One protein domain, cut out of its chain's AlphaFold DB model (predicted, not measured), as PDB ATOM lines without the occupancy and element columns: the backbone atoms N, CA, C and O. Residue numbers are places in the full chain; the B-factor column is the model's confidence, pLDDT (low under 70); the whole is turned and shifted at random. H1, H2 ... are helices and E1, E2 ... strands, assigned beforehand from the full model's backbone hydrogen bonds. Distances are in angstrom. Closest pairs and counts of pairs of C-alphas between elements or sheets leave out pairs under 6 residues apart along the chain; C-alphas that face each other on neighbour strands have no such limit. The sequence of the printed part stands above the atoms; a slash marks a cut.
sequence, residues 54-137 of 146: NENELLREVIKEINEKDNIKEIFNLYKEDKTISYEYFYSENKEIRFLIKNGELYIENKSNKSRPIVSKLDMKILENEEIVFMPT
ATOM      1  N   ASN A  54     530.364 250.934 496.411       84.44
ATOM      2  CA  ASN A  54     530.990 250.262 495.265       84.44
ATOM      3  C   ASN A  54     530.033 249.302 494.533       84.44
ATOM      4  O   ASN A  54     530.070 249.180 493.311       84.44
ATOM      5  N   GLU A  55     529.180 248.580 495.269       82.88
ATOM      6  CA  GLU A  55     528.185 247.692 494.657       82.88
ATOM      7  C   GLU A  55     527.097 248.504 493.924       82.88
ATOM      8  O   GLU A  55     526.623 248.076 492.875       82.88
ATOM      9  N   ASN A  56     526.727 249.689 494.425       84.31
ATOM     10  CA  ASN A  56     525.806 250.600 493.741       84.31
ATOM     11  C   ASN A  56     526.431 251.204 492.479       84.31
ATOM     12  O   ASN A  56     525.743 251.340 491.467       84.31
ATOM     13  N   GLU A  57     527.710 251.568 492.518       87.44
ATOM     14  CA  GLU A  57     528.439 252.070 491.348       87.44
ATOM     15  C   GLU A  57     528.554 251.000 490.260       87.44
ATOM     16  O   GLU A  57     528.195 251.272 489.115       87.44
ATOM     17  N   LEU A  58     528.893 249.758 490.629       90.62
ATOM     18  CA  LEU A  58     528.828 248.604 489.727       90.62
ATOM     19  C   LEU A  58     527.442 248.477 489.074       90.62
ATOM     20  O   LEU A  58     527.342 248.307 487.861       90.62
ATOM     21  N   LEU A  59     526.358 248.565 489.851       88.56
ATOM     22  CA  LEU A  59     525.007 248.458 489.289       88.56
ATOM     23  C   LEU A  59     524.690 249.605 488.325       88.56
ATOM     24  O   LEU A  59     524.036 249.374 487.312       88.56
ATOM     25  N   ARG A  60     525.178 250.824 488.587       88.31
ATOM     26  CA  ARG A  60     525.041 251.948 487.648       88.31
ATOM     27  C   ARG A  60     525.791 251.699 486.343       88.31
ATOM     28  O   ARG A  60     525.270 252.056 485.290       88.31
ATOM     29  N   GLU A  61     526.977 251.097 486.390       90.50
ATOM     30  CA  GLU A  61     527.721 250.707 485.185       90.50
ATOM     31  C   GLU A  61     526.965 249.657 484.370       90.50
ATOM     32  O   GLU A  61     526.803 249.816 483.162       90.50
ATOM     33  N   VAL A  62     526.420 248.639 485.040       89.19
ATOM     34  CA  VAL A  62     525.603 247.607 484.390       89.19
ATOM     35  C   VAL A  62     524.346 248.212 483.754       89.19
ATOM     36  O   VAL A  62     524.022 247.875 482.622       89.19
ATOM     37  N   ILE A  63     523.658 249.151 484.421       88.31
ATOM     38  CA  ILE A  63     522.496 249.851 483.836       88.31
ATOM     39  C   ILE A  63     522.894 250.623 482.574       88.31
ATOM     40  O   ILE A  63     522.179 250.569 481.575       88.31
ATOM     41  N   LYS A  64     524.034 251.325 482.596       88.38
ATOM     42  CA  LYS A  64     524.543 252.018 481.403       88.38
ATOM     43  C   LYS A  64     524.817 251.034 480.270       88.38
ATOM     44  O   LYS A  64     524.362 251.271 479.158       88.38
ATOM     45  N   GLU A  65     525.469 249.907 480.555       89.38
ATOM     46  CA  GLU A  65     525.720 248.869 479.550       89.38
ATOM     47  C   GLU A  65     524.433 248.314 478.932       89.38
ATOM     48  O   GLU A  65     524.375 248.141 477.716       89.38
ATOM     49  N   ILE A  66     523.404 248.054 479.746       86.25
ATOM     50  CA  ILE A  66     522.104 247.567 479.260       86.25
ATOM     51  C   ILE A  66     521.458 248.589 478.319       86.25
ATOM     52  O   ILE A  66     520.883 248.210 477.300       86.25
ATOM     53  N   ASN A  67     521.556 249.879 478.648       85.88
ATOM     54  CA  ASN A  67     520.954 250.949 477.855       85.88
ATOM     55  C   ASN A  67     521.736 251.262 476.570       85.88
ATOM     56  O   ASN A  67     521.144 251.721 475.599       85.88
ATOM     57  N   GLU A  68     523.051 251.041 476.559       88.44
ATOM     58  CA  GLU A  68     523.916 251.336 475.409       88.44
ATOM     59  C   GLU A  68     524.005 250.181 474.400       88.44
ATOM     60  O   GLU A  68     524.300 250.420 473.228       88.44
ATOM     61  N   LYS A  69     523.797 248.928 474.832       87.56
ATOM     62  CA  LYS A  69     524.020 247.730 474.008       87.56
ATOM     63  C   LYS A  69     522.768 246.852 473.940       87.56
ATOM     64  O   LYS A  69     522.467 246.118 474.881       87.56
ATOM     65  N   ASP A  70     522.130 246.811 472.771       82.62
ATOM     66  CA  ASP A  70     520.919 246.006 472.527       82.62
ATOM     67  C   ASP A  70     521.113 244.512 472.837       82.62
ATOM     68  O   ASP A  70     520.271 243.892 473.483       82.62
ATOM     69  N   ASN A  71     522.277 243.950 472.488       86.19
ATOM     70  CA  ASN A  71     522.612 242.551 472.784       86.19
ATOM     71  C   ASN A  71     522.573 242.242 474.292       86.19
ATOM     72  O   ASN A  71     522.265 241.123 474.692       86.19
ATOM     73  N   ILE A  72     522.915 243.217 475.142       85.50
ATOM     74  CA  ILE A  72     522.867 243.053 476.599       85.50
ATOM     75  C   ILE A  72     521.424 243.196 477.078       85.50
ATOM     76  O   ILE A  72     520.978 242.404 477.903       85.50
ATOM     77  N   LYS A  73     520.655 244.136 476.523       84.06
ATOM     78  CA  LYS A  73     519.226 244.276 476.835       84.06
ATOM     79  C   LYS A  73     518.458 242.969 476.601       84.06
ATOM     80  O   LYS A  73     517.666 242.570 477.453       84.06
ATOM     81  N   GLU A  74     518.752 242.250 475.519       83.62
ATOM     82  CA  GLU A  74     518.161 240.930 475.248       83.62
ATOM     83  C   GLU A  74     518.504 239.887 476.324       83.62
ATOM     84  O   GLU A  74     517.612 239.176 476.791       83.62
ATOM     85  N   ILE A  75     519.758 239.844 476.794       86.44
ATOM     86  CA  ILE A  75     520.186 238.968 477.902       86.44
ATOM     87  C   ILE A  75     519.330 239.229 479.149       86.44
ATOM     88  O   ILE A  75     518.834 238.287 479.767       86.44
ATOM     89  N   PHE A  76     519.117 240.497 479.511       84.50
ATOM     90  CA  PHE A  76     518.343 240.882 480.697       84.50
ATOM     91  C   PHE A  76     516.821 240.741 480.528       84.50
ATOM     92  O   PHE A  76     516.106 240.690 481.526       84.50
ATOM     93  N   ASN A  77     516.312 240.611 479.305       83.62
ATOM     94  CA  ASN A  77     514.912 240.252 479.077       83.62
ATOM     95  C   ASN A  77     514.694 238.738 479.195       83.62
ATOM     96  O   ASN A  77     513.695 238.296 479.757       83.62
ATOM     97  N   LEU A  78     515.649 237.939 478.710       85.12
ATOM     98  CA  LEU A  78     515.497 236.486 478.580       85.12
ATOM     99  C   LEU A  78     516.053 235.689 479.765       85.12
ATOM    100  O   LEU A  78     515.704 234.519 479.917       85.12
ATOM    101  N   TYR A  79     516.884 236.281 480.632       82.31
ATOM    102  CA  TYR A  79     517.575 235.517 481.681       82.31
ATOM    103  C   TYR A  79     516.639 234.745 482.623       82.31
ATOM    104  O   TYR A  79     517.026 233.692 483.122       82.31
ATOM    105  N   LYS A  80     515.419 235.236 482.894       81.00
ATOM    106  CA  LYS A  80     514.451 234.519 483.749       81.00
ATOM    107  C   LYS A  80     513.866 233.283 483.058       81.00
ATOM    108  O   LYS A  80     513.495 232.329 483.741       81.00
ATOM    109  N   GLU A  81     513.777 233.307 481.732       84.75
ATOM    110  CA  GLU A  81     513.157 232.261 480.914       84.75
ATOM    111  C   GLU A  81     514.176 231.189 480.511       84.75
ATOM    112  O   GLU A  81     513.884 229.995 480.598       84.75
ATOM    113  N   ASP A  82     515.397 231.602 480.163       84.31
ATOM    114  CA  ASP A  82     516.478 230.708 479.761       84.31
ATOM    115  C   ASP A  82     517.602 230.645 480.809       84.31
ATOM    116  O   ASP A  82     518.457 231.523 480.940       84.31
ATOM    117  N   LYS A  83     517.637 229.525 481.539       82.31
ATOM    118  CA  LYS A  83     518.640 229.252 482.581       82.31
ATOM    119  C   LYS A  83     520.047 229.007 482.032       82.31
ATOM    120  O   LYS A  83     520.978 228.935 482.836       82.31
ATOM    121  N   THR A  84     520.210 228.834 480.719       82.69
ATOM    122  CA  THR A  84     521.524 228.649 480.086       82.69
ATOM    123  C   THR A  84     522.271 229.966 479.904       82.69
ATOM    124  O   THR A  84     523.496 229.957 479.775       82.69
ATOM    125  N   ILE A  85     521.559 231.095 479.972       85.50
ATOM    126  CA  ILE A  85     522.143 232.425 479.850       85.50
ATOM    127  C   ILE A  85     523.089 232.684 481.025       85.50
ATOM    128  O   ILE A  85     522.715 232.616 482.201       85.50
ATOM    129  N   SER A  86     524.334 233.013 480.683       87.00
ATOM    130  CA  SER A  86     525.355 233.453 481.624       87.00
ATOM    131  C   SER A  86     525.959 234.768 481.166       87.00
ATOM    132  O   SER A  86     526.403 234.878 480.024       87.00
ATOM    133  N   TYR A  87     526.024 235.739 482.067       88.62
ATOM    134  CA  TYR A  87     526.643 237.036 481.816       88.62
ATOM    135  C   TYR A  87     527.466 237.437 483.033       88.62
ATOM    136  O   TYR A  87     527.046 237.222 484.171       88.62
ATOM    137  N   GLU A  88     528.645 237.997 482.794       90.38
ATOM    138  CA  GLU A  88     529.519 238.505 483.844       90.38
ATOM    139  C   GLU A  88     529.981 239.915 483.480       90.38
ATOM    140  O   GLU A  88     530.420 240.152 482.355       90.38
ATOM    141  N   TYR A  89     529.936 240.824 484.450       90.00
ATOM    142  CA  TYR A  89     530.473 242.174 484.320       90.00
ATOM    143  C   TYR A  89     531.373 242.493 485.509       90.00
ATOM    144  O   TYR A  89     530.980 242.309 486.662       90.00
ATOM    145  N   PHE A  90     532.591 242.956 485.242       88.44
ATOM    146  CA  PHE A  90     533.564 243.313 486.273       88.44
ATOM    147  C   PHE A  90     533.521 244.815 486.516       88.44
ATOM    148  O   PHE A  90     533.585 245.576 485.555       88.44
ATOM    149  N   TYR A  91     533.470 245.223 487.785       89.31
ATOM    150  CA  TYR A  91     533.458 246.639 488.140       89.31
ATOM    151  C   TYR A  91     534.733 247.333 487.642       89.31
ATOM    152  O   TYR A  91     535.838 246.801 487.823       89.31
ATOM    153  N   SER A  92     534.583 248.497 487.005       86.75
ATOM    154  CA  SER A  92     535.690 249.176 486.324       86.75
ATOM    155  C   SER A  92     536.801 249.619 487.288       86.75
ATOM    156  O   SER A  92     537.984 249.416 486.994       86.75
ATOM    157  N   GLU A  93     536.434 250.139 488.465       84.31
ATOM    158  CA  GLU A  93     537.386 250.625 489.470       84.31
ATOM    159  C   GLU A  93     537.960 249.503 490.343       84.31
ATOM    160  O   GLU A  93     539.119 249.564 490.758       84.31
ATOM    161  N   ASN A  94     537.181 248.448 490.611       82.75
ATOM    162  CA  ASN A  94     537.634 247.313 491.414       82.75
ATOM    163  C   ASN A  94     537.179 245.965 490.845       82.75
ATOM    164  O   ASN A  94     536.104 245.458 491.161       82.75
ATOM    165  N   LYS A  95     538.089 245.305 490.123       83.62
ATOM    166  CA  LYS A  95     537.877 243.981 489.513       83.62
ATOM    167  C   LYS A  95     537.611 242.843 490.508       83.62
ATOM    168  O   LYS A  95     537.296 241.731 490.084       83.62
ATOM    169  N   GLU A  96     537.755 243.075 491.812       84.44
ATOM    170  CA  GLU A  96     537.348 242.112 492.841       84.44
ATOM    171  C   GLU A  96     535.823 242.031 492.998       84.44
ATOM    172  O   GLU A  96     535.329 241.034 493.526       84.44
ATOM    173  N   ILE A  97     535.082 243.042 492.534       86.25
ATOM    174  CA  ILE A  97     533.619 243.102 492.571       86.25
ATOM    175  C   ILE A  97     533.083 242.857 491.157       86.25
ATOM    176  O   ILE A  97     533.527 243.474 490.188       86.25
ATOM    177  N   ARG A  98     532.133 241.927 491.020       89.25
ATOM    178  CA  ARG A  98     531.508 241.604 489.733       89.25
ATOM    179  C   ARG A  98     530.019 241.322 489.851       89.25
ATOM    180  O   ARG A  98     529.554 240.779 490.852       89.25
ATOM    181  N   PHE A  99     529.300 241.643 488.789       89.62
ATOM    182  CA  PHE A  99     527.914 241.269 488.564       89.62
ATOM    183  C   PHE A  99     527.853 239.973 487.753       89.62
ATOM    184  O   PHE A  99     528.657 239.763 486.844       89.62
ATOM    185  N   LEU A 100     526.911 239.095 488.092       89.94
ATOM    186  CA  LEU A 100     526.776 237.758 487.524       89.94
ATOM    187  C   LEU A 100     525.306 237.433 487.262       89.94
ATOM    188  O   LEU A 100     524.469 237.550 488.155       89.94
ATOM    189  N   ILE A 101     525.026 236.909 486.075       88.38
ATOM    190  CA  ILE A 101     523.783 236.213 485.741       88.38
ATOM    191  C   ILE A 101     524.123 234.741 485.589       88.38
ATOM    192  O   ILE A 101     525.003 234.384 484.802       88.38
ATOM    193  N   LYS A 102     523.448 233.878 486.348       85.56
ATOM    194  CA  LYS A 102     523.620 232.429 486.231       85.56
ATOM    195  C   LYS A 102     522.359 231.701 486.662       85.56
ATOM    196  O   LYS A 102     521.775 232.040 487.687       85.56
ATOM    197  N   ASN A 103     521.978 230.657 485.925       82.81
ATOM    198  CA  ASN A 103     520.829 229.801 486.243       82.81
ATOM    199  C   ASN A 103     519.503 230.578 486.409       82.81
ATOM    200  O   ASN A 103     518.649 230.178 487.202       82.81
ATOM    201  N   GLY A 104     519.346 231.690 485.687       81.12
ATOM    202  CA  GLY A 104     518.188 232.584 485.776       81.12
ATOM    203  C   GLY A 104     518.097 233.430 487.048       81.12
ATOM    204  O   GLY A 104     517.033 233.946 487.382       81.12
ATOM    205  N   GLU A 105     519.210 233.592 487.761       85.56
ATOM    206  CA  GLU A 105     519.317 234.454 488.935       85.56
ATOM    207  C   GLU A 105     520.434 235.493 488.758       85.56
ATOM    208  O   GLU A 105     521.401 235.268 488.025       85.56
ATOM    209  N   LEU A 106     520.288 236.628 489.449       88.25
ATOM    210  CA  LEU A 106     521.242 237.736 489.445       88.25
ATOM    211  C   LEU A 106     522.026 237.763 490.754       88.25
ATOM    212  O   LEU A 106     521.454 237.602 491.837       88.25
ATOM    213  N   TYR A 107     523.323 238.024 490.667       87.38
ATOM    214  CA  TYR A 107     524.205 238.081 491.823       87.38
ATOM    215  C   TYR A 107     525.233 239.202 491.697       87.38
ATOM    216  O   TYR A 107     525.712 239.514 490.610       87.38
ATOM    217  N   ILE A 108     525.642 239.737 492.843       87.06
ATOM    218  CA  ILE A 108     526.895 240.469 492.996       87.06
ATOM    219  C   ILE A 108     527.845 239.585 493.789       87.06
ATOM    220  O   ILE A 108     527.500 239.107 494.871       87.06
ATOM    221  N   GLU A 109     529.045 239.376 493.267       86.25
ATOM    222  CA  GLU A 109     530.122 238.705 493.977       86.25
ATOM    223  C   GLU A 109     531.239 239.696 494.285       86.25
ATOM    224  O   GLU A 109     531.777 240.343 493.389       86.25
ATOM    225  N   ASN A 110     531.625 239.763 495.556       83.12
ATOM    226  CA  ASN A 110     532.788 240.505 496.015       83.12
ATOM    227  C   ASN A 110     533.855 239.522 496.523       83.12
ATOM    228  O   ASN A 110     533.670 238.836 497.535       83.12
ATOM    229  N   LYS A 111     534.982 239.455 495.806       77.75
ATOM    230  CA  LYS A 111     536.130 238.576 496.079       77.75
ATOM    231  C   LYS A 111     537.213 239.215 496.945       77.75
ATOM    232  O   LYS A 111     538.246 238.577 497.148       77.75
ATOM    233  N   SER A 112     536.982 240.411 497.490       68.50
ATOM    234  CA  SER A 112     537.984 241.130 498.289       68.50
ATOM    235  C   SER A 112     538.515 240.302 499.466       68.50
ATOM    236  O   SER A 112     539.691 240.361 499.816       68.50
ATOM    237  N   ASN A 113     537.688 239.394 499.999       59.09
ATOM    238  CA  ASN A 113     538.134 238.368 500.933       59.09
ATOM    239  C   ASN A 113     538.237 237.001 500.230       59.09
ATOM    240  O   ASN A 113     537.277 236.230 500.189       59.09
ATOM    241  N   LYS A 114     539.421 236.677 499.682       59.59
ATOM    242  CA  LYS A 114     539.694 235.450 498.887       59.59
ATOM    243  C   LYS A 114     539.252 234.137 499.556       59.59
ATOM    244  O   LYS A 114     539.011 233.145 498.872       59.59
ATOM    245  N   SER A 115     539.152 234.117 500.886       58.41
ATOM    246  CA  SER A 115     538.733 232.953 501.676       58.41
ATOM    247  C   SER A 115     537.211 232.754 501.728       58.41
ATOM    248  O   SER A 115     536.752 231.617 501.863       58.41
ATOM    249  N   ARG A 116     536.418 233.828 501.608       59.22
ATOM    250  CA  ARG A 116     534.947 233.819 501.641       59.22
ATOM    251  C   ARG A 116     534.407 234.914 500.713       59.22
ATOM    252  O   ARG A 116     534.174 236.026 501.189       59.22
ATOM    253  N   PRO A 117     534.211 234.622 499.415       63.22
ATOM    254  CA  PRO A 117     533.561 235.572 498.527       63.22
ATOM    255  C   PRO A 117     532.146 235.846 499.042       63.22
ATOM    256  O   PRO A 117     531.407 234.920 499.390       63.22
ATOM    257  N   ILE A 118     531.792 237.123 499.132       68.62
ATOM    258  CA  ILE A 118     530.443 237.534 499.507       68.62
ATOM    259  C   ILE A 118     529.612 237.508 498.232       68.62
ATOM    260  O   ILE A 118     529.908 238.249 497.300       68.62
ATOM    261  N   VAL A 119     528.597 236.646 498.198       74.25
ATOM    262  CA  VAL A 119     527.654 236.547 497.081       74.25
ATOM    263  C   VAL A 119     526.302 237.063 497.552       74.25
ATOM    264  O   VAL A 119     525.660 236.456 498.409       74.25
ATOM    265  N   SER A 120     525.882 238.193 496.996       76.88
ATOM    266  CA  SER A 120     524.594 238.826 497.272       76.88
ATOM    267  C   SER A 120     523.656 238.539 496.105       76.88
ATOM    268  O   SER A 120     523.965 238.894 494.972       76.88
ATOM    269  N   LYS A 121     522.512 237.896 496.361       81.50
ATOM    270  CA  LYS A 121     521.482 237.692 495.337       81.50
ATOM    271  C   LYS A 121     520.667 238.973 495.142       81.50
ATOM    272  O   LYS A 121     520.298 239.636 496.116       81.50
ATOM    273  N   LEU A 122     520.398 239.290 493.883       83.62
ATOM    274  CA  LEU A 122     519.586 240.417 493.454       83.62
ATOM    275  C   LEU A 122     518.328 239.929 492.732       83.62
ATOM    276  O   LEU A 122     518.291 238.848 492.144       83.62
ATOM    277  N   ASP A 123     517.315 240.779 492.744       81.25
ATOM    278  CA  ASP A 123     516.203 240.762 491.807       81.25
ATOM    279  C   ASP A 123     516.229 242.061 491.009       81.25
ATOM    280  O   ASP A 123     516.826 243.060 491.417       81.25
ATOM    281  N   MET A 124     515.581 242.030 489.859       81.81
ATOM    282  CA  MET A 124     515.473 243.158 488.953       81.81
ATOM    283  C   MET A 124     514.003 243.379 488.635       81.81
ATOM    284  O   MET A 124     513.259 242.437 488.338       81.81
ATOM    285  N   LYS A 125     513.602 244.647 488.679       79.12
ATOM    286  CA  LYS A 125     512.306 245.118 488.210       79.12
ATOM    287  C   LYS A 125     512.519 246.178 487.147       79.12
ATOM    288  O   LYS A 125     513.339 247.073 487.328       79.12
ATOM    289  N   ILE A 126     511.759 246.063 486.068       77.50
ATOM    290  CA  ILE A 126     511.640 247.099 485.048       77.50
ATOM    291  C   ILE A 126     510.368 247.874 485.389       77.50
ATOM    292  O   ILE A 126     509.298 247.277 485.524       77.50
ATOM    293  N   LEU A 127     510.504 249.174 485.631       76.94
ATOM    294  CA  LEU A 127     509.383 250.078 485.884       76.94
ATOM    295  C   LEU A 127     508.702 250.468 484.566       76.94
ATOM    296  O   LEU A 127     509.265 250.298 483.487       76.94
ATOM    297  N   GLU A 128     507.499 251.037 484.655       68.81
ATOM    298  CA  GLU A 128     506.699 251.465 483.491       68.81
ATOM    299  C   GLU A 128     507.433 252.470 482.582       68.81
ATOM    300  O   GLU A 128     507.171 252.519 481.385       68.81
ATOM    301  N   ASN A 129     508.406 253.209 483.125       72.44
ATOM    302  CA  ASN A 129     509.245 254.162 482.390       72.44
ATOM    303  C   ASN A 129     510.492 253.522 481.739       72.44
ATOM    304  O   ASN A 129     511.433 254.238 481.414       72.44
ATOM    305  N   GLU A 130     510.555 252.192 481.630       68.94
ATOM    306  CA  GLU A 130     511.757 251.421 481.251       68.94
ATOM    307  C   GLU A 130     512.950 251.568 482.217       68.94
ATOM    308  O   GLU A 130     514.055 251.105 481.937       68.94
ATOM    309  N   GLU A 131     512.744 252.162 483.396       73.94
ATOM    310  CA  GLU A 131     513.790 252.260 484.412       73.94
ATOM    311  C   GLU A 131     514.057 250.896 485.059       73.94
ATOM    312  O   GLU A 131     513.158 250.238 485.591       73.94
ATOM    313  N   ILE A 132     515.323 250.481 485.037       79.56
ATOM    314  CA  ILE A 132     515.792 249.228 485.626       79.56
ATOM    315  C   ILE A 132     516.189 249.474 487.080       79.56
ATOM    316  O   ILE A 132     517.102 250.250 487.366       79.56
ATOM    317  N   VAL A 133     515.545 248.762 488.003       79.25
ATOM    318  CA  VAL A 133     515.848 248.819 489.434       79.25
ATOM    319  C   VAL A 133     516.290 247.448 489.928       79.25
ATOM    320  O   VAL A 133     515.549 246.467 489.829       79.25
ATOM    321  N   PHE A 134     517.482 247.396 490.518       81.69
ATOM    322  CA  PHE A 134     517.988 246.217 491.216       81.69
ATOM    323  C   PHE A 134     517.645 246.281 492.706       81.69
ATOM    324  O   PHE A 134     517.811 247.314 493.354       81.69
ATOM    325  N   MET A 135     517.177 245.165 493.259       74.94
ATOM    326  CA  MET A 135     516.782 245.037 494.660       74.94
ATOM    327  C   MET A 135     517.469 243.822 495.297       74.94
ATOM    328  O   MET A 135     517.449 242.740 494.712       74.94
ATOM    329  N   PRO A 136     518.049 243.939 496.502       73.19
ATOM    330  CA  PRO A 136     518.606 242.788 497.204       73.19
ATOM    331  C   PRO A 136     517.483 241.870 497.710       73.19
ATOM    332  O   PRO A 136     516.543 242.322 498.359       73.19
ATOM    333  N   THR A 137     517.575 240.561 497.455       67.44
ATOM    334  CA  THR A 137     516.482 239.601 497.744       67.44
ATOM    335  C   THR A 137     516.482 239.020 499.156       67.44
ATOM    336  O   THR A 137     515.778 238.048 499.391       67.44
TER     337      THR A 137
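Overview. This is residues 54 to 137 of the 146 residues of an uncharacterized protein of Clostridium celatum DSM 1785 (UniProt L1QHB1). Picture a strongly twisted sheet of five antiparallel strands that curls partly round one long helix, H1, so that both edge strands, E1 and E5, come near it. A short second helix, H2, turns off at a corner at the end of H1 and packs on the sheet near E1, while E4, the longest strand, runs to a hairpin turn at each end of the molecule. You have 84 residues here, with two named helices and then five named strands, in the sheet order E1, E2, E3, E4, E5; the class is mixed, helices and strands. The whole is compact, with a radius of gyration of the C-alphas of 12.6 A, yet elongated, spanning 39 by 25 by 22 A.

Arrangement. Begin at H1, residues 54 to 68, and pass by a tight link to H2, residues 70 to 78. The two touch only at the corner, closest at the C-alphas of Ile 66 and Lys 73, 5.0 A apart; they run opposite ways at a steep tilt of 69 degrees, only just short of about perpendicular. Every O i to N i+4 pair of H1 is within hydrogen-bond range, and 4 of 5 in H2. Next come E1, residues 87 to 90, E2, 97 to 102, E3, 105 to 110, E4, 118 to 126, and E5, 132 to 136, a meander, each strand the antiparallel neighbour of the one before, and each such pair a hairpin. Look for N 89 and O 99 at 2.9 A between E1 and E2, N 100 and O 107 at 2.8 A between E2 and E3, N 120 and O 108 at 2.8 A between E3 and E4, and N 125 and O 133 at 2.9 A between E4 and E5. The pairing of E4 is staggered: residues 118 to 122 pair with E3, 122 to 126 with E5. H1 and H2 on one face of this sheet give two layers. The closest C-alphas of H1 and E5 are those of Ile 63 and Ile 132, 7.0 A apart; of H1 and E1, Val 62 and Tyr 89, 7.3 A. Those of H2 and E1 are Ile 75 and Tyr 87, 7.8 A. E1 and E5 are apart.

Along the chain. Find C-alpha 54 at (530.990, 250.262, 495.265); from there H1 runs 21.1 A to C-alpha 68. H2 measures 12.5 A from C-alpha 70 to 78, E1 10.4 A from 87 to 90, E2 15.9 A from 97 to 102 and E3 16.4 A from 105 to 110. E4 starts at C-alpha 118, (530.443, 237.534, 499.507), and runs 25.6 A to 126. E5 covers 13.5 A from 132 and ends at C-alpha 136, (518.606, 242.788, 497.204).

Size, cuts and confidence. The two C-alphas farthest apart are those of Ser 115 and Glu 128, 41.2 A. The printed part has no cut and no long link. The mean pLDDT of the printed part is 81.9; look for values under 70 at residues 112 to 118, 128, 130 and 137.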